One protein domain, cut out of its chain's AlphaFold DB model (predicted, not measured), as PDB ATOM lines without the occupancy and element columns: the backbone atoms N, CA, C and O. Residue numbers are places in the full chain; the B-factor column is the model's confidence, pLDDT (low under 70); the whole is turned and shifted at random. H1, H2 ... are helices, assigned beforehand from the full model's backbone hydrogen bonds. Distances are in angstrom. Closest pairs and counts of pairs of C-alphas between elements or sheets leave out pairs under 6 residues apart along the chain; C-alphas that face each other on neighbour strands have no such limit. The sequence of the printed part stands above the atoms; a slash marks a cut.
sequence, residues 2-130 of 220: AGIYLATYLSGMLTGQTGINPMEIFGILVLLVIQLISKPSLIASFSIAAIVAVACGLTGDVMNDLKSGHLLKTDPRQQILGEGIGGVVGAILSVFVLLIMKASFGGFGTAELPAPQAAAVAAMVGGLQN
ATOM      1  N   ALA A   2     136.245 143.137  74.969       87.62
ATOM      2  CA  ALA A   2     135.164 143.972  75.530       87.62
ATOM      3  C   ALA A   2     135.639 144.977  76.605       87.62
ATOM      4  O   ALA A   2     135.302 146.154  76.535       87.62
ATOM      5  N   GLY A   3     136.499 144.536  77.535       89.00
ATOM      6  CA  GLY A   3     137.084 145.420  78.549       89.00
ATOM      7  C   GLY A   3     137.931 146.560  77.971       89.00
ATOM      8  O   GLY A   3     137.885 147.658  78.502       89.00
ATOM      9  N   ILE A   4     138.636 146.330  76.856       91.94
ATOM     10  CA  ILE A   4     139.433 147.370  76.182       91.94
ATOM     11  C   ILE A   4     138.500 148.429  75.592       91.94
ATOM     12  O   ILE A   4     138.691 149.599  75.873       91.94
ATOM     13  N   TYR A   5     137.464 148.028  74.846       91.81
ATOM     14  CA  TYR A   5     136.500 148.971  74.259       91.81
ATOM     15  C   TYR A   5     135.800 149.843  75.305       91.81
ATOM     16  O   TYR A   5     135.631 151.042  75.103       91.81
ATOM     17  N   LEU A   6     135.389 149.244  76.427       92.06
ATOM     18  CA  LEU A   6     134.757 149.993  77.511       92.06
ATOM     19  C   LEU A   6     135.751 150.960  78.168       92.06
ATOM     20  O   LEU A   6     135.425 152.123  78.394       92.06
ATOM     21  N   ALA A   7     136.962 150.481  78.455       93.31
ATOM     22  CA  ALA A   7     138.009 151.268  79.086       93.31
ATOM     23  C   ALA A   7     138.449 152.451  78.215       93.31
ATOM     24  O   ALA A   7     138.552 153.564  78.721       93.31
ATOM     25  N   THR A   8     138.640 152.256  76.908       93.31
ATOM     26  CA  THR A   8     139.034 153.338  75.993       93.31
ATOM     27  C   THR A   8     137.940 154.387  75.838       93.31
ATOM     28  O   THR A   8     138.241 155.578  75.860       93.31
ATOM     29  N   TYR A   9     136.668 153.976  75.761       91.19
ATOM     30  CA  TYR A   9     135.536 154.906  75.730       91.19
ATOM     31  C   TYR A   9     135.477 155.781  76.991       91.19
ATOM     32  O   TYR A   9     135.401 157.009  76.899       91.19
ATOM     33  N   LEU A  10     135.561 155.158  78.172       89.50
ATOM     34  CA  LEU A  10     135.569 155.881  79.444       89.50
ATOM     35  C   LEU A  10     136.817 156.759  79.590       89.50
ATOM     36  O   LEU A  10     136.714 157.878  80.086       89.50
ATOM     37  N   SER A  11     137.974 156.286  79.120       90.50
ATOM     38  CA  SER A  11     139.222 157.048  79.111       90.50
ATOM     39  C   SER A  11     139.102 158.320  78.282       90.50
ATOM     40  O   SER A  11     139.386 159.401  78.794       90.50
ATOM     41  N   GLY A  12     138.601 158.230  77.046       89.44
ATOM     42  CA  GLY A  12     138.374 159.404  76.200       89.44
ATOM     43  C   GLY A  12     137.418 160.404  76.856       89.44
ATOM     44  O   GLY A  12     137.719 161.592  76.944       89.44
ATOM     45  N   MET A  13     136.303 159.922  77.414       85.94
ATOM     46  CA  MET A  13     135.336 160.774  78.111       85.94
ATOM     47  C   MET A  13     135.947 161.486  79.328       85.94
ATOM     48  O   MET A  13     135.788 162.698  79.470       85.94
ATOM     49  N   LEU A  14     136.655 160.759  80.198       82.06
ATOM     50  CA  LEU A  14     137.280 161.336  81.390       82.06
ATOM     51  C   LEU A  14     138.418 162.284  81.032       82.06
ATOM     52  O   LEU A  14     138.520 163.351  81.633       82.06
ATOM     53  N   THR A  15     139.218 161.940  80.026       86.50
ATOM     54  CA  THR A  15     140.267 162.820  79.504       86.50
ATOM     55  C   THR A  15     139.651 164.117  78.994       86.50
ATOM     56  O   THR A  15     140.116 165.196  79.342       86.50
ATOM     57  N   GLY A  16     138.535 164.040  78.265       80.00
ATOM     58  CA  GLY A  16     137.855 165.220  77.731       80.00
ATOM     59  C   GLY A  16     137.232 166.104  78.813       80.00
ATOM     60  O   GLY A  16     137.145 167.317  78.645       80.00
ATOM     61  N   GLN A  17     136.808 165.516  79.934       73.19
ATOM     62  CA  GLN A  17     136.195 166.244  81.049       73.19
ATOM     63  C   GLN A  17     137.211 166.809  82.043       73.19
ATOM     64  O   GLN A  17     136.992 167.881  82.602       73.19
ATOM     65  N   THR A  18     138.288 166.070  82.306       72.25
ATOM     66  CA  THR A  18     139.234 166.369  83.391       72.25
ATOM     67  C   THR A  18     140.583 166.869  82.891       72.25
ATOM     68  O   THR A  18     141.348 167.420  83.678       72.25
ATOM     69  N   GLY A  19     140.889 166.678  81.605       73.06
ATOM     70  CA  GLY A  19     142.213 166.913  81.031       73.06
ATOM     71  C   GLY A  19     143.265 165.887  81.464       73.06
ATOM     72  O   GLY A  19     144.431 166.048  81.122       73.06
ATOM     73  N   ILE A  20     142.878 164.851  82.219       77.25
ATOM     74  CA  ILE A  20     143.779 163.820  82.735       77.25
ATOM     75  C   ILE A  20     143.344 162.465  82.186       77.25
ATOM     76  O   ILE A  20     142.166 162.116  82.250       77.25
ATOM     77  N   ASN A  21     144.309 161.696  81.687       84.88
ATOM     78  CA  ASN A  21     144.096 160.351  81.175       84.88
ATOM     79  C   ASN A  21     144.356 159.305  82.279       84.88
ATOM     80  O   ASN A  21     145.508 159.103  82.656       84.88
ATOM     81  N   PRO A  22     143.328 158.626  82.827       82.31
ATOM     82  CA  PRO A  22     143.492 157.643  83.901       82.31
ATOM     83  C   PRO A  22     143.827 156.239  83.353       82.31
ATOM     84  O   PRO A  22     143.222 155.236  83.753       82.31
ATOM     85  N   MET A  23     144.763 156.160  82.403       90.50
ATOM     86  CA  MET A  23     145.058 154.949  81.632       90.50
ATOM     87  C   MET A  23     145.456 153.747  82.500       90.50
ATOM     88  O   MET A  23     144.992 152.630  82.257       90.50
ATOM     89  N   GLU A  24     146.260 153.953  83.545       88.06
ATOM     90  CA  GLU A  24     146.736 152.879  84.424       88.06
ATOM     91  C   GLU A  24     145.607 152.309  85.280       88.06
ATOM     92  O   GLU A  24     145.511 151.094  85.457       88.06
ATOM     93  N   ILE A  25     144.720 153.176  85.779       87.75
ATOM     94  CA  ILE A  25     143.585 152.778  86.620       87.75
ATOM     95  C   ILE A  25     142.648 151.880  85.817       87.75
ATOM     96  O   ILE A  25     142.239 150.823  86.300       87.75
ATOM     97  N   PHE A  26     142.346 152.244  84.569       91.19
ATOM     98  CA  PHE A  26     141.538 151.390  83.705       91.19
ATOM     99  C   PHE A  26     142.228 150.069  83.360       91.19
ATOM    100  O   PHE A  26     141.567 149.027  83.356       91.19
ATOM    101  N   GLY A  27     143.548 150.084  83.150       92.56
ATOM    102  CA  GLY A  27     144.345 148.868  83.001       92.56
ATOM    103  C   GLY A  27     144.193 147.915  84.187       92.56
ATOM    104  O   GLY A  27     143.906 146.731  84.001       92.56
ATOM    105  N   ILE A  28     144.300 148.446  85.407       91.25
ATOM    106  CA  ILE A  28     144.116 147.695  86.656       91.25
ATOM    107  C   ILE A  28     142.683 147.168  86.782       91.25
ATOM    108  O   ILE A  28     142.495 145.994  87.086       91.25
ATOM    109  N   LEU A  29     141.662 147.991  86.530       90.94
ATOM    110  CA  LEU A  29     140.261 147.577  86.672       90.94
ATOM    111  C   LEU A  29     139.904 146.423  85.729       90.94
ATOM    112  O   LEU A  29     139.301 145.439  86.159       90.94
ATOM    113  N   VAL A  30     140.315 146.503  84.459       93.56
ATOM    114  CA  VAL A  30     140.084 145.420  83.490       93.56
ATOM    115  C   VAL A  30     140.852 144.160  83.887       93.56
ATOM    116  O   VAL A  30     140.296 143.061  83.819       93.56
ATOM    117  N   LEU A  31     142.099 144.304  84.341       93.56
ATOM    118  CA  LEU A  31     142.890 143.192  84.860       93.56
ATOM    119  C   LEU A  31     142.188 142.499  86.037       93.56
ATOM    120  O   LEU A  31     142.054 141.276  86.023       93.56
ATOM    121  N   LEU A  32     141.714 143.253  87.032       91.00
ATOM    122  CA  LEU A  32     141.039 142.698  88.208       91.00
ATOM    123  C   LEU A  32     139.776 141.924  87.819       91.00
ATOM    124  O   LEU A  32     139.571 140.815  88.305       91.00
ATOM    125  N   VAL A  33     138.973 142.445  86.887       91.50
ATOM    126  CA  VAL A  33     137.795 141.729  86.367       91.50
ATOM    127  C   VAL A  33     138.195 140.410  85.698       91.50
ATOM    128  O   VAL A  33     137.560 139.385  85.935       91.50
ATOM    129  N   ILE A  34     139.264 140.399  84.896       91.25
ATOM    130  CA  ILE A  34     139.734 139.171  84.236       91.25
ATOM    131  C   ILE A  34     140.288 138.163  85.252       91.25
ATOM    132  O   ILE A  34     140.056 136.960  85.111       91.25
ATOM    133  N   GLN A  35     140.977 138.625  86.297       89.94
ATOM    134  CA  GLN A  35     141.480 137.748  87.356       89.94
ATOM    135  C   GLN A  35     140.362 137.003  88.091       89.94
ATOM    136  O   GLN A  35     140.549 135.832  88.426       89.94
ATOM    137  N   LEU A  36     139.192 137.629  88.277       88.44
ATOM    138  CA  LEU A  36     138.026 136.980  88.889       88.44
ATOM    139  C   LEU A  36     137.484 135.807  88.056       88.44
ATOM    140  O   LEU A  36     136.877 134.899  88.617       88.44
ATOM    141  N   ILE A  37     137.709 135.813  86.738       89.88
ATOM    142  CA  ILE A  37     137.145 134.828  85.808       89.88
ATOM    143  C   ILE A  37     138.158 133.728  85.475       89.88
ATOM    144  O   ILE A  37     137.817 132.548  85.493       89.88
ATOM    145  N   SER A  38     139.398 134.100  85.140       86.06
ATOM    146  CA  SER A  38     140.330 133.192  84.451       86.06
ATOM    147  C   SER A  38     141.681 132.997  85.139       86.06
ATOM    148  O   SER A  38     142.471 132.210  84.629       86.06
ATOM    149  N   LYS A  39     141.961 133.687  86.258       86.88
ATOM    150  CA  LYS A  39     143.235 133.603  87.016       86.88
ATOM    151  C   LYS A  39     144.479 133.456  86.108       86.88
ATOM    152  O   LYS A  39     145.168 132.435  86.163       86.88
ATOM    153  N   PRO A  40     144.732 134.434  85.221       88.69
ATOM    154  CA  PRO A  40     145.817 134.369  84.248       88.69
ATOM    155  C   PRO A  40     147.194 134.260  84.917       88.69
ATOM    156  O   PRO A  40     147.383 134.652  86.068       88.69
ATOM    157  N   SER A  41     148.184 133.769  84.169       92.94
ATOM    158  CA  SER A  41     149.580 133.772  84.620       92.94
ATOM    159  C   SER A  41     150.086 135.198  84.879       92.94
ATOM    160  O   SER A  41     149.496 136.181  84.420       92.94
ATOM    161  N   LEU A  42     151.216 135.323  85.581       90.50
ATOM    162  CA  LEU A  42     151.834 136.620  85.877       90.50
ATOM    163  C   LEU A  42     152.096 137.438  84.601       90.50
ATOM    164  O   LEU A  42     151.724 138.606  84.518       90.50
ATOM    165  N   ILE A  43     152.684 136.798  83.587       92.38
ATOM    166  CA  ILE A  43     152.996 137.433  82.300       92.38
ATOM    167  C   ILE A  43     151.705 137.889  81.619       92.38
ATOM    168  O   ILE A  43     151.605 139.043  81.216       92.38
ATOM    169  N   ALA A  44     150.692 137.019  81.557       92.06
ATOM    170  CA  ALA A  44     149.411 137.361  80.950       92.06
ATOM    171  C   ALA A  44     148.718 138.525  81.682       92.06
ATOM    172  O   ALA A  44     148.169 139.410  81.034       92.06
ATOM    173  N   SER A  45     148.795 138.570  83.014       92.50
ATOM    174  CA  SER A  45     148.245 139.657  83.833       92.50
ATOM    175  C   SER A  45     148.895 141.005  83.518       92.50
ATOM    176  O   SER A  45     148.193 141.985  83.263       92.50
ATOM    177  N   PHE A  46     150.230 141.052  83.465       92.25
ATOM    178  CA  PHE A  46     150.950 142.262  83.068       92.25
ATOM    179  C   PHE A  46     150.642 142.664  81.625       92.25
ATOM    180  O   PHE A  46     150.411 143.842  81.364       92.25
ATOM    181  N   SER A  47     150.577 141.708  80.694       92.88
ATOM    182  CA  SER A  47     150.222 141.992  79.301       92.88
ATOM    183  C   SER A  47     148.813 142.572  79.169       92.88
ATOM    184  O   SER A  47     148.618 143.517  78.413       92.88
ATOM    185  N   ILE A  48     147.837 142.056  79.921       93.00
ATOM    186  CA  ILE A  48     146.466 142.581  79.936       93.00
ATOM    187  C   ILE A  48     146.454 144.034  80.410       93.00
ATOM    188  O   ILE A  48     145.920 144.893  79.706       93.00
ATOM    189  N   ALA A  49     147.050 144.317  81.575       93.31
ATOM    190  CA  ALA A  49     147.091 145.673  82.112       93.31
ATOM    191  C   ALA A  49     147.814 146.634  81.158       93.31
ATOM    192  O   ALA A  49     147.306 147.721  80.897       93.31
ATOM    193  N   ALA A  50     148.945 146.210  80.585       92.88
ATOM    194  CA  ALA A  50     149.719 147.008  79.638       92.88
ATOM    195  C   ALA A  50     148.930 147.324  78.360       92.88
ATOM    196  O   ALA A  50     148.856 148.483  77.968       92.88
ATOM    197  N   ILE A  51     148.295 146.328  77.730       94.56
ATOM    198  CA  ILE A  51     147.518 146.534  76.496       94.56
ATOM    199  C   ILE A  51     146.348 147.490  76.745       94.56
ATOM    200  O   ILE A  51     146.112 148.394  75.946       94.56
ATOM    201  N   VAL A  52     145.617 147.304  77.847       95.38
ATOM    202  CA  VAL A  52     144.480 148.167  78.192       95.38
ATOM    203  C   VAL A  52     144.957 149.587  78.487       95.38
ATOM    204  O   VAL A  52     144.374 150.530  77.958       95.38
ATOM    205  N   ALA A  53     146.017 149.742  79.285       94.19
ATOM    206  CA  ALA A  53     146.572 151.048  79.610       94.19
ATOM    207  C   ALA A  53     147.039 151.768  78.340       94.19
ATOM    208  O   ALA A  53     146.576 152.871  78.083       94.19
ATOM    209  N   VAL A  54     147.852 151.135  77.489       93.25
ATOM    210  CA  VAL A  54     148.321 151.734  76.224       93.25
ATOM    211  C   VAL A  54     147.152 152.129  75.322       93.25
ATOM    212  O   VAL A  54     147.153 153.227  74.772       93.25
ATOM    213  N   ALA A  55     146.120 151.286  75.208       94.50
ATOM    214  CA  ALA A  55     144.931 151.624  74.431       94.50
ATOM    215  C   ALA A  55     144.195 152.851  75.003       94.50
ATOM    216  O   ALA A  55     143.781 153.726  74.242       94.50
ATOM    217  N   CYS A  56     144.044 152.942  76.328       94.12
ATOM    218  CA  CYS A  56     143.413 154.083  77.003       94.12
ATOM    219  C   CYS A  56     144.247 155.365  76.882       94.12
ATOM    220  O   CYS A  56     143.679 156.430  76.641       94.12
ATOM    221  N   GLY A  57     145.570 155.230  77.013       92.31
ATOM    222  CA  GLY A  57     146.578 156.271  76.818       92.31
ATOM    223  C   GLY A  57     146.440 156.903  75.441       92.31
ATOM    224  O   GLY A  57     146.001 158.042  75.312       92.31
ATOM    225  N   LEU A  58     146.653 156.087  74.406       92.12
ATOM    226  CA  LEU A  58     146.548 156.519  73.013       92.12
ATOM    227  C   LEU A  58     145.169 157.087  72.677       92.12
ATOM    228  O   LEU A  58     145.084 158.077  71.967       92.12
ATOM    229  N   THR A  59     144.079 156.514  73.195       92.44
ATOM    230  CA  THR A  59     142.734 157.053  72.922       92.44
ATOM    231  C   THR A  59     142.571 158.481  73.451       92.44
ATOM    232  O   THR A  59     141.994 159.319  72.761       92.44
ATOM    233  N   GLY A  60     143.054 158.763  74.665       90.69
ATOM    234  CA  GLY A  60     142.981 160.104  75.248       90.69
ATOM    235  C   GLY A  60     143.881 161.106  74.526       90.69
ATOM    236  O   GLY A  60     143.435 162.215  74.230       90.69
ATOM    237  N   ASP A  61     145.104 160.697  74.187       89.69
ATOM    238  CA  ASP A  61     146.082 161.549  73.502       89.69
ATOM    239  C   ASP A  61     145.613 161.889  72.084       89.69
ATOM    240  O   ASP A  61     145.428 163.060  71.763       89.69
ATOM    241  N   VAL A  62     145.259 160.873  71.289       90.75
ATOM    242  CA  VAL A  62     144.726 161.046  69.926       90.75
ATOM    243  C   VAL A  62     143.459 161.903  69.938       90.75
ATOM    244  O   VAL A  62     143.248 162.722  69.051       90.75
ATOM    245  N   MET A  63     142.593 161.778  70.949       90.69
ATOM    246  CA  MET A  63     141.413 162.642  71.059       90.69
ATOM    247  C   MET A  63     141.796 164.122  71.248       90.69
ATOM    248  O   MET A  63     141.205 164.992  70.598       90.69
ATOM    249  N   ASN A  64     142.763 164.416  72.121       88.81
ATOM    250  CA  ASN A  64     143.244 165.780  72.358       88.81
ATOM    251  C   ASN A  64     143.968 166.348  71.135       88.81
ATOM    252  O   ASN A  64     143.750 167.506  70.755       88.81
ATOM    253  N   ASP A  65     144.774 165.519  70.483       90.81
ATOM    254  CA  ASP A  65     145.502 165.889  69.284       90.81
ATOM    255  C   ASP A  65     144.524 166.154  68.142       90.81
ATOM    256  O   ASP A  65     144.594 167.214  67.517       90.81
ATOM    257  N   LEU A  66     143.558 165.267  67.873       90.75
ATOM    258  CA  LEU A  66     142.551 165.465  66.820       90.75
ATOM    259  C   LEU A  66     141.707 166.715  67.071       90.75
ATOM    260  O   LEU A  66     141.344 167.425  66.129       90.75
ATOM    261  N   LYS A  67     141.408 167.029  68.338       89.38
ATOM    262  CA  LYS A  67     140.730 168.280  68.689       89.38
ATOM    263  C   LYS A  67     141.587 169.491  68.329       89.38
ATOM    264  O   LYS A  67     141.069 170.439  67.736       89.38
ATOM    265  N   SER A  68     142.872 169.456  68.666       89.12
ATOM    266  CA  SER A  68     143.826 170.524  68.357       89.12
ATOM    267  C   SER A  68     144.018 170.684  66.848       89.12
ATOM    268  O   SER A  68     143.894 171.791  66.329       89.12
ATOM    269  N   GLY A  69     144.202 169.579  66.122       91.62
ATOM    270  CA  GLY A  69     144.303 169.551  64.665       91.62
ATOM    271  C   GLY A  69     143.051 170.100  63.984       91.62
ATOM    272  O   GLY A  69     143.150 170.919  63.074       91.62
ATOM    273  N   HIS A  70     141.856 169.758  64.479       91.56
ATOM    274  CA  HIS A  70     140.607 170.331  63.976       91.56
ATOM    275  C   HIS A  70     140.534 171.856  64.176       91.56
ATOM    276  O   HIS A  70     140.127 172.575  63.263       91.56
ATOM    277  N   LEU A  71     140.954 172.366  65.340       91.62
ATOM    278  CA  LEU A  71     141.000 173.808  65.617       91.62
ATOM    279  C   LEU A  71     142.026 174.540  64.736       91.62
ATOM    280  O   LEU A  71     141.768 175.658  64.291       91.62
ATOM    281  N   LEU A  72     143.160 173.896  64.453       92.94
ATOM    282  CA  LEU A  72     144.238 174.419  63.608       92.94
ATOM    283  C   LEU A  72     144.022 174.161  62.107       92.94
ATOM    284  O   LEU A  72     144.833 174.599  61.292       92.94
ATOM    285  N   LYS A  73     142.918 173.501  61.730       93.50
ATOM    286  CA  LYS A  73     142.587 173.102  60.350       93.50
ATOM    287  C   LYS A  73     143.652 172.207  59.701       93.50
ATOM    288  O   LYS A  73     143.886 172.282  58.495       93.50
ATOM    289  N   THR A  74     144.290 171.359  60.498       92.62
ATOM    290  CA  THR A  74     145.236 170.337  60.042       92.62
ATOM    291  C   THR A  74     144.502 169.225  59.284       92.62
ATOM    292  O   THR A  74     143.362 168.893  59.607       92.62
ATOM    293  N   ASP A  75     145.152 168.634  58.276       93.31
ATOM    294  CA  ASP A  75     144.630 167.452  57.579       93.31
ATOM    295  C   ASP A  75     144.661 166.222  58.518       93.31
ATOM    296  O   ASP A  75     145.752 165.788  58.910       93.31
ATOM    297  N   PRO A  76     143.503 165.608  58.841       90.69
ATOM    298  CA  PRO A  76     143.435 164.444  59.725       90.69
ATOM    299  C   PRO A  76     144.264 163.245  59.249       90.69
ATOM    300  O   PRO A  76     144.721 162.444  60.058       90.69
ATOM    301  N   ARG A  77     144.481 163.095  57.935       91.81
ATOM    302  CA  ARG A  77     145.269 161.981  57.385       91.81
ATOM    303  C   ARG A  77     146.747 162.125  57.711       91.81
ATOM    304  O   ARG A  77     147.394 161.138  58.050       91.81
ATOM    305  N   GLN A  78     147.266 163.348  57.613       91.88
ATOM    306  CA  GLN A  78     148.653 163.644  57.977       91.88
ATOM    307  C   GLN A  78     148.858 163.485  59.480       91.88
ATOM    308  O   GLN A  78     149.895 162.991  59.911       91.88
ATOM    309  N   GLN A  79     147.841 163.836  60.261       93.31
ATOM    310  CA  GLN A  79     147.863 163.683  61.703       93.31
ATOM    311  C   GLN A  79     147.917 162.214  62.142       93.31
ATOM    312  O   GLN A  79     148.834 161.844  62.866       93.31
ATOM    313  N   ILE A  80     147.032 161.356  61.624       91.81
ATOM    314  CA  ILE A  80     147.053 159.911  61.926       91.81
ATOM    315  C   ILE A  80     148.389 159.280  61.507       91.81
ATOM    316  O   ILE A  80     148.929 158.431  62.215       91.81
ATOM    317  N   LEU A  81     148.939 159.687  60.359       93.50
ATOM    318  CA  LEU A  81     150.237 159.195  59.904       93.50
ATOM    319  C   LEU A  81     151.370 159.646  60.839       93.50
ATOM    320  O   LEU A  81     152.228 158.838  61.190       93.50
ATOM    321  N   GLY A  82     151.357 160.913  61.257       93.25
ATOM    322  CA  GLY A  82     152.326 161.476  62.195       93.25
ATOM    323  C   GLY A  82     152.278 160.799  63.564       93.25
ATOM    324  O   GLY A  82     153.314 160.363  64.058       93.25
ATOM    325  N   GLU A  83     151.084 160.640  64.135       92.56
ATOM    326  CA  GLU A  83     150.859 159.927  65.400       92.56
ATOM    327  C   GLU A  83     151.269 158.453  65.292       92.56
ATOM    328  O   GLU A  83     151.924 157.924  66.187       92.56
ATOM    329  N   GLY A  84     150.961 157.792  64.172       92.31
ATOM    330  CA  GLY A  84     151.353 156.404  63.930       92.31
ATOM    331  C   GLY A  84     152.871 156.216  63.868       92.31
ATOM    332  O   GLY A  84     153.416 155.346  64.550       92.31
ATOM    333  N   ILE A  85     153.572 157.043  63.088       94.50
ATOM    334  CA  ILE A  85     155.040 156.992  62.986       94.50
ATOM    335  C   ILE A  85     155.677 157.371  64.326       94.50
ATOM    336  O   ILE A  85     156.547 156.652  64.821       94.50
ATOM    337  N   GLY A  86     155.224 158.472  64.929       93.31
ATOM    338  CA  GLY A  86     155.712 158.964  66.215       93.31
ATOM    339  C   GLY A  86     155.505 157.955  67.340       93.31
ATOM    340  O   GLY A  86     156.417 157.739  68.132       93.31
ATOM    341  N   GLY A  87     154.362 157.265  67.368       91.88
ATOM    342  CA  GLY A  87     154.065 156.217  68.340       91.88
ATOM    343  C   GLY A  87     154.995 155.012  68.215       91.88
ATOM    344  O   GLY A  87     155.507 154.529  69.222       91.88
ATOM    345  N   VAL A  88     155.280 154.549  66.992       93.00
ATOM    346  CA  VAL A  88     156.208 153.424  66.767       93.00
ATOM    347  C   VAL A  88     157.641 153.804  67.139       93.00
ATOM    348  O   VAL A  88     158.302 153.077  67.881       93.00
ATOM    349  N   VAL A  89     158.124 154.949  66.649       95.50
ATOM    350  CA  VAL A  89     159.479 155.437  66.947       95.50
ATOM    351  C   VAL A  89     159.629 155.711  68.444       95.50
ATOM    352  O   VAL A  89     160.607 155.278  69.053       95.50
ATOM    353  N   GLY A  90     158.637 156.366  69.045       92.38
ATOM    354  CA  GLY A  90     158.571 156.658  70.471       92.38
ATOM    355  C   GLY A  90     158.615 155.390  71.312       92.38
ATOM    356  O   GLY A  90     159.460 155.293  72.193       92.38
ATOM    357  N   ALA A  91     157.805 154.376  70.993       91.75
ATOM    358  CA  ALA A  91     157.817 153.102  71.710       91.75
ATOM    359  C   ALA A  91     159.206 152.444  71.705       91.75
ATOM    360  O   ALA A  91     159.683 152.006  72.751       91.75
ATOM    361  N   ILE A  92     159.883 152.416  70.551       94.00
ATOM    362  CA  ILE A  92     161.236 151.856  70.435       94.00
ATOM    363  C   ILE A  92     162.221 152.658  71.296       94.00
ATOM    364  O   ILE A  92     162.924 152.081  72.128       94.00
ATOM    365  N   LEU A  93     162.255 153.984  71.133       93.06
ATOM    366  CA  LEU A  93     163.168 154.858  71.874       93.06
ATOM    367  C   LEU A  93     162.922 154.807  73.386       93.06
ATOM    368  O   LEU A  93     163.882 154.744  74.152       93.06
ATOM    369  N   SER A  94     161.665 154.767  73.829       89.38
ATOM    370  CA  SER A  94     161.308 154.653  75.244       89.38
ATOM    371  C   SER A  94     161.864 153.378  75.875       89.38
ATOM    372  O   SER A  94     162.365 153.441  76.996       89.38
ATOM    373  N   VAL A  95     161.846 152.237  75.171       91.06
ATOM    374  CA  VAL A  95     162.471 151.002  75.679       91.06
ATOM    375  C   VAL A  95     163.982 151.173  75.829       91.06
ATOM    376  O   VAL A  95     164.529 150.803  76.867       91.06
ATOM    377  N   PHE A  96     164.661 151.764  74.842       88.56
ATOM    378  CA  PHE A  96     166.101 152.026  74.936       88.56
ATOM    379  C   PHE A  96     166.447 152.923  76.127       88.56
ATOM    380  O   PHE A  96     167.318 152.572  76.923       88.56
ATOM    381  N   VAL A  97     165.737 154.043  76.287       86.56
ATOM    382  CA  VAL A  97     165.944 154.971  77.409       86.56
ATOM    383  C   VAL A  97     165.694 154.273  78.744       86.56
ATOM    384  O   VAL A  97     166.515 154.386  79.651       86.56
ATOM    385  N   LEU A  98     164.619 153.488  78.859       87.06
ATOM    386  CA  LEU A  98     164.303 152.733  80.073       87.06
ATOM    387  C   LEU A  98     165.434 151.761  80.442       87.06
ATOM    388  O   LEU A  98     165.824 151.689  81.608       87.06
ATOM    389  N   LEU A  99     165.995 151.036  79.467       86.44
ATOM    390  CA  LEU A  99     167.113 150.115  79.701       86.44
ATOM    391  C   LEU A  99     168.390 150.843  80.139       86.44
ATOM    392  O   LEU A  99     169.074 150.358  81.041       86.44
ATOM    393  N   ILE A 100     168.686 152.005  79.547       84.62
ATOM    394  CA  ILE A 100     169.819 152.851  79.953       84.62
ATOM    395  C   ILE A 100     169.623 153.331  81.390       84.62
ATOM    396  O   ILE A 100     170.500 153.125  82.221       84.62
ATOM    397  N   MET A 101     168.453 153.888  81.718       80.19
ATOM    398  CA  MET A 101     168.145 154.342  83.078       80.19
ATOM    399  C   MET A 101     168.272 153.207  84.095       80.19
ATOM    400  O   MET A 101     168.897 153.379  85.138       80.19
ATOM    401  N   LYS A 102     167.750 152.017  83.775       83.12
ATOM    402  CA  LYS A 102     167.899 150.833  84.627       83.12
ATOM    403  C   LYS A 102     169.373 150.480  84.861       83.12
ATOM    404  O   LYS A 102     169.730 150.113  85.975       83.12
ATOM    405  N   ALA A 103     170.210 150.556  83.827       80.94
ATOM    406  CA  ALA A 103     171.636 150.256  83.932       80.94
ATOM    407  C   ALA A 103     172.398 151.316  84.747       80.94
ATOM    408  O   ALA A 103     173.257 150.956  85.545       80.94
ATOM    409  N   SER A 104     172.065 152.599  84.580       78.44
ATOM    410  CA  SER A 104     172.736 153.716  85.256       78.44
ATOM    411  C   SER A 104     172.356 153.858  86.731       78.44
ATOM    412  O   SER A 104     173.219 154.152  87.549       78.44
ATOM    413  N   PHE A 105     171.086 153.634  87.078       77.25
ATOM    414  CA  PHE A 105     170.552 153.856  88.431       77.25
ATOM    415  C   PHE A 105     170.278 152.552  89.203       77.25
ATOM    416  O   PHE A 105     169.713 152.570  90.294       77.25
ATOM    417  N   GLY A 106     170.636 151.393  88.641       78.06
ATOM    418  CA  GLY A 106     170.495 150.083  89.288       78.06
ATOM    419  C   GLY A 106     169.063 149.536  89.383       78.06
ATOM    420  O   GLY A 106     168.875 148.403  89.826       78.06
ATOM    421  N   GLY A 107     168.046 150.289  88.950       79.94
ATOM    422  CA  GLY A 107     166.647 149.859  88.946       79.94
ATOM    423  C   GLY A 107     165.650 151.004  89.130       79.94
ATOM    424  O   GLY A 107     166.017 152.172  89.124       79.94
ATOM    425  N   PHE A 108     164.375 150.647  89.294       84.69
ATOM    426  CA  PHE A 108     163.269 151.577  89.551       84.69
ATOM    427  C   PHE A 108     162.669 151.326  90.938       84.69
ATOM    428  O   PHE A 108     162.792 150.226  91.477       84.69
ATOM    429  N   GLY A 109     161.983 152.324  91.497       78.31
ATOM    430  CA  GLY A 109     161.394 152.261  92.839       78.31
ATOM    431  C   GLY A 109     162.338 152.712  93.956       78.31
ATOM    432  O   GLY A 109     162.048 152.480  95.127       78.31
ATOM    433  N   THR A 110     163.459 153.346  93.607       81.12
ATOM    434  CA  THR A 110     164.375 153.992  94.557       81.12
ATOM    435  C   THR A 110     163.925 155.429  94.843       81.12
ATOM    436  O   THR A 110     163.020 155.946  94.188       81.12
ATOM    437  N   ALA A 111     164.553 156.097  95.816       74.25
ATOM    438  CA  ALA A 111     164.296 157.518  96.075       74.25
ATOM    439  C   ALA A 111     164.678 158.416  94.881       74.25
ATOM    440  O   ALA A 111     164.067 159.462  94.685       74.25
ATOM    441  N   GLU A 112     165.664 157.990  94.087       73.12
ATOM    442  CA  GLU A 112     166.139 158.705  92.898       73.12
ATOM    443  C   GLU A 112     165.241 158.462  91.679       73.12
ATOM    444  O   GLU A 112     164.992 159.385  90.909       73.12
ATOM    445  N   LEU A 113     164.714 157.240  91.526       76.81
ATOM    446  CA  LEU A 113     163.781 156.864  90.459       76.81
ATOM    447  C   LEU A 113     162.484 156.273  91.035       76.81
ATOM    448  O   LEU A 113     162.247 155.061  90.919       76.81
ATOM    449  N   PRO A 114     161.621 157.099  91.657       79.00
ATOM    450  CA  PRO A 114     160.343 156.629  92.165       79.00
ATOM    451  C   PRO A 114     159.445 156.188  91.002       79.00
ATOM    452  O   PRO A 114     159.237 156.922  90.041       79.00
ATOM    453  N   ALA A 115     158.879 154.983  91.106       82.75
ATOM    454  CA  ALA A 115     157.977 154.412  90.101       82.75
ATOM    455  C   ALA A 115     156.628 153.990  90.723       82.75
ATOM    456  O   ALA A 115     156.269 152.807  90.689       82.75
ATOM    457  N   PRO A 116     155.875 154.927  91.335       79.44
ATOM    458  CA  PRO A 116     154.651 154.608  92.070       79.44
ATOM    459  C   PRO A 116     153.572 153.993  91.172       79.44
ATOM    460  O   PRO A 116     152.851 153.098  91.608       79.44
ATOM    461  N   GLN A 117     153.509 154.395  89.900       82.00
ATOM    462  CA  GLN A 117     152.560 153.844  88.936       82.00
ATOM    463  C   GLN A 117     152.856 152.370  88.636       82.00
ATOM    464  O   GLN A 117     151.958 151.528  88.671       82.00
ATOM    465  N   ALA A 118     154.130 152.032  88.418       85.31
ATOM    466  CA  ALA A 118     154.548 150.649  88.210       85.31
ATOM    467  C   ALA A 118     154.289 149.793  89.462       85.31
ATOM    468  O   ALA A 118     153.814 148.662  89.346       85.31
ATOM    469  N   ALA A 119     154.540 150.347  90.654       84.81
ATOM    470  CA  ALA A 119     154.264 149.680  91.924       84.81
ATOM    471  C   ALA A 119     152.764 149.404  92.121       84.81
ATOM    472  O   ALA A 119     152.397 148.307  92.541       84.81
ATOM    473  N   ALA A 120     151.890 150.352  91.768       83.62
ATOM    474  CA  ALA A 120     150.443 150.174  91.855       83.62
ATOM    475  C   ALA A 120     149.939 149.057  90.927       83.62
ATOM    476  O   ALA A 120     149.167 148.202  91.362       83.62
ATOM    477  N   VAL A 121     150.416 149.010  89.677       88.19
ATOM    478  CA  VAL A 121     150.077 147.919  88.748       88.19
ATOM    479  C   VAL A 121     150.596 146.583  89.285       88.19
ATOM    480  O   VAL A 121     149.834 145.621  89.363       88.19
ATOM    481  N   ALA A 122     151.858 146.521  89.722       88.19
ATOM    482  CA  ALA A 122     152.462 145.302  90.261       88.19
ATOM    483  C   ALA A 122     151.725 144.772  91.503       88.19
ATOM    484  O   ALA A 122     151.505 143.566  91.617       88.19
ATOM    485  N   ALA A 123     151.281 145.661  92.399       87.31
ATOM    486  CA  ALA A 123     150.523 145.291  93.592       87.31
ATOM    487  C   ALA A 123     149.169 144.637  93.266       87.31
ATOM    488  O   ALA A 123     148.699 143.810  94.046       87.31
ATOM    489  N   MET A 124     148.568 144.977  92.120       87.56
ATOM    490  CA  MET A 124     147.251 144.488  91.691       87.56
ATOM    491  C   MET A 124     147.325 143.261  90.774       87.56
ATOM    492  O   MET A 124     146.317 142.589  90.549       87.56
ATOM    493  N   VAL A 125     148.511 142.918  90.264       84.94
ATOM    494  CA  VAL A 125     148.721 141.711  89.447       84.94
ATOM    495  C   VAL A 125     148.492 140.425  90.241       84.94
ATOM    496  O   VAL A 125     147.980 139.459  89.686       84.94
ATOM    497  N   GLY A 126     148.798 140.421  91.540       79.75
ATOM    498  CA  GLY A 126     148.450 139.317  92.444       79.75
ATOM    499  C   GLY A 126     146.990 139.322  92.917       79.75
ATOM    500  O   GLY A 126     146.612 138.470  93.718       79.75
ATOM    501  N   GLY A 127     146.186 140.282  92.455       81.31
ATOM    502  CA  GLY A 127     144.824 140.528  92.911       81.31
ATOM    503  C   GLY A 127     144.746 141.571  94.024       81.31
ATOM    504  O   GLY A 127     145.736 142.189  94.414       81.31
ATOM    505  N   LEU A 128     143.534 141.794  94.535       83.88
ATOM    506  CA  LEU A 128     143.295 142.764  95.603       83.88
ATOM    507  C   LEU A 128     143.906 142.279  96.922       83.88
ATOM    508  O   LEU A 128     143.430 141.309  97.508       83.88
ATOM    509  N   GLN A 129     144.903 143.006  97.430       81.44
ATOM    510  CA  GLN A 129     145.526 142.682  98.719       81.44
ATOM    511  C   GLN A 129     144.596 142.929  99.913       81.44
ATOM    512  O   GLN A 129     144.611 142.178 100.884       81.44
ATOM    513  N   ASN A 130     143.770 143.980  99.849       87.06
ATOM    514  CA  ASN A 130     142.825 144.333 100.905       87.06
ATOM    515  C   ASN A 130     141.458 144.676 100.298       87.06
ATOM    516  O   ASN A 130     141.191 145.812  99.902       87.06
TER     517      ASN A 130
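What this domain is: This is residues 2 to 130 of the 220 residues of an uncharacterized protein of bioreactor metagenome (UniProt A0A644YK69). Two long helices, H3 and H4, meet near one pair of ends as a V, and H1 and H2 pack on the side of H3 away from H4. At the wide mouth of the V, H5 packs on H2 and the first part of H3, and residues 106 to 115 run from the far end of H4 back to it. The printed part has 129 residues with five named helices, H1 to H5 in chain order, and no named strand; its class is all helix. It is only just compact, close to loose, with a radius of gyration of the C-alphas of 16.7 A, and it spans 48 by 39 by 24 A.

How they stand to each other: Start with H1, residues 2 to 18, and H2, residues 23 to 38, a helical hairpin: they touch, closest at the C-alphas of Gly 3 and Val 30, 5.8 A apart, at a shallow tilt of 25 degrees, opposite ways. Next comes H3, residues 42 to 72, the hub, which touches the four other helices. H2 and H3 are a hairpin too, at 36 degrees, only just a steep tilt, with the C-alphas of Gly 27 and Ala 49 closest at 4.3 A. H1 touches H3 the same way at a steep tilt of 43 degrees, closest at the C-alphas of Thr 8 and Cys 56, 4.6 A. H1, H2 and H3 form an up and down bundle, each running against the one before. Then look at H4, residues 76 to 105: its residues 76 to 83 alone touch H3, closest at the C-alphas of Gly 69 and Pro 76, 7.2 A, at a steep tilt of 46 degrees, opposite ways. H4 has a kink of 25 degrees near residue 91, and its residues 88 to 97 stand free. Last, H5, residues 116 to 125, touches H2 at a shallow tilt of 10 degrees, the same way, with the C-alphas of Ile 28 and Val 121 closest at 6.3 A. H5 also touches H3, closest at the C-alphas of Ser 45 and Val 125, 6.0 A. H4 and H5 are apart. Every O i to N i+4 pair is within hydrogen-bond range in H1, H3, H4 and H5; in H2 it is 11 of 12.

Where its parts are: Find C-alpha 2 at (135.164, 143.972, 75.530); from there H1 runs 24.1 A to residue 18. H2 covers 22.4 A. Find C-alpha 42 at (151.834, 136.620, 85.877), where H3 begins its 44.5 A. H4 covers 40.9 A, and H5 runs 14.4 A to C-alpha 125 at (148.721, 141.711, 89.447).

The domain as a whole: The C-alphas of Lys 73 and Asn 130 are the two farthest apart, at 49.7 A. The printed part has no cut and no long link; the link from H4 to H5 is short, and the other three are tight. The mean pLDDT of the printed part is 88.2, and no printed residue is under 70.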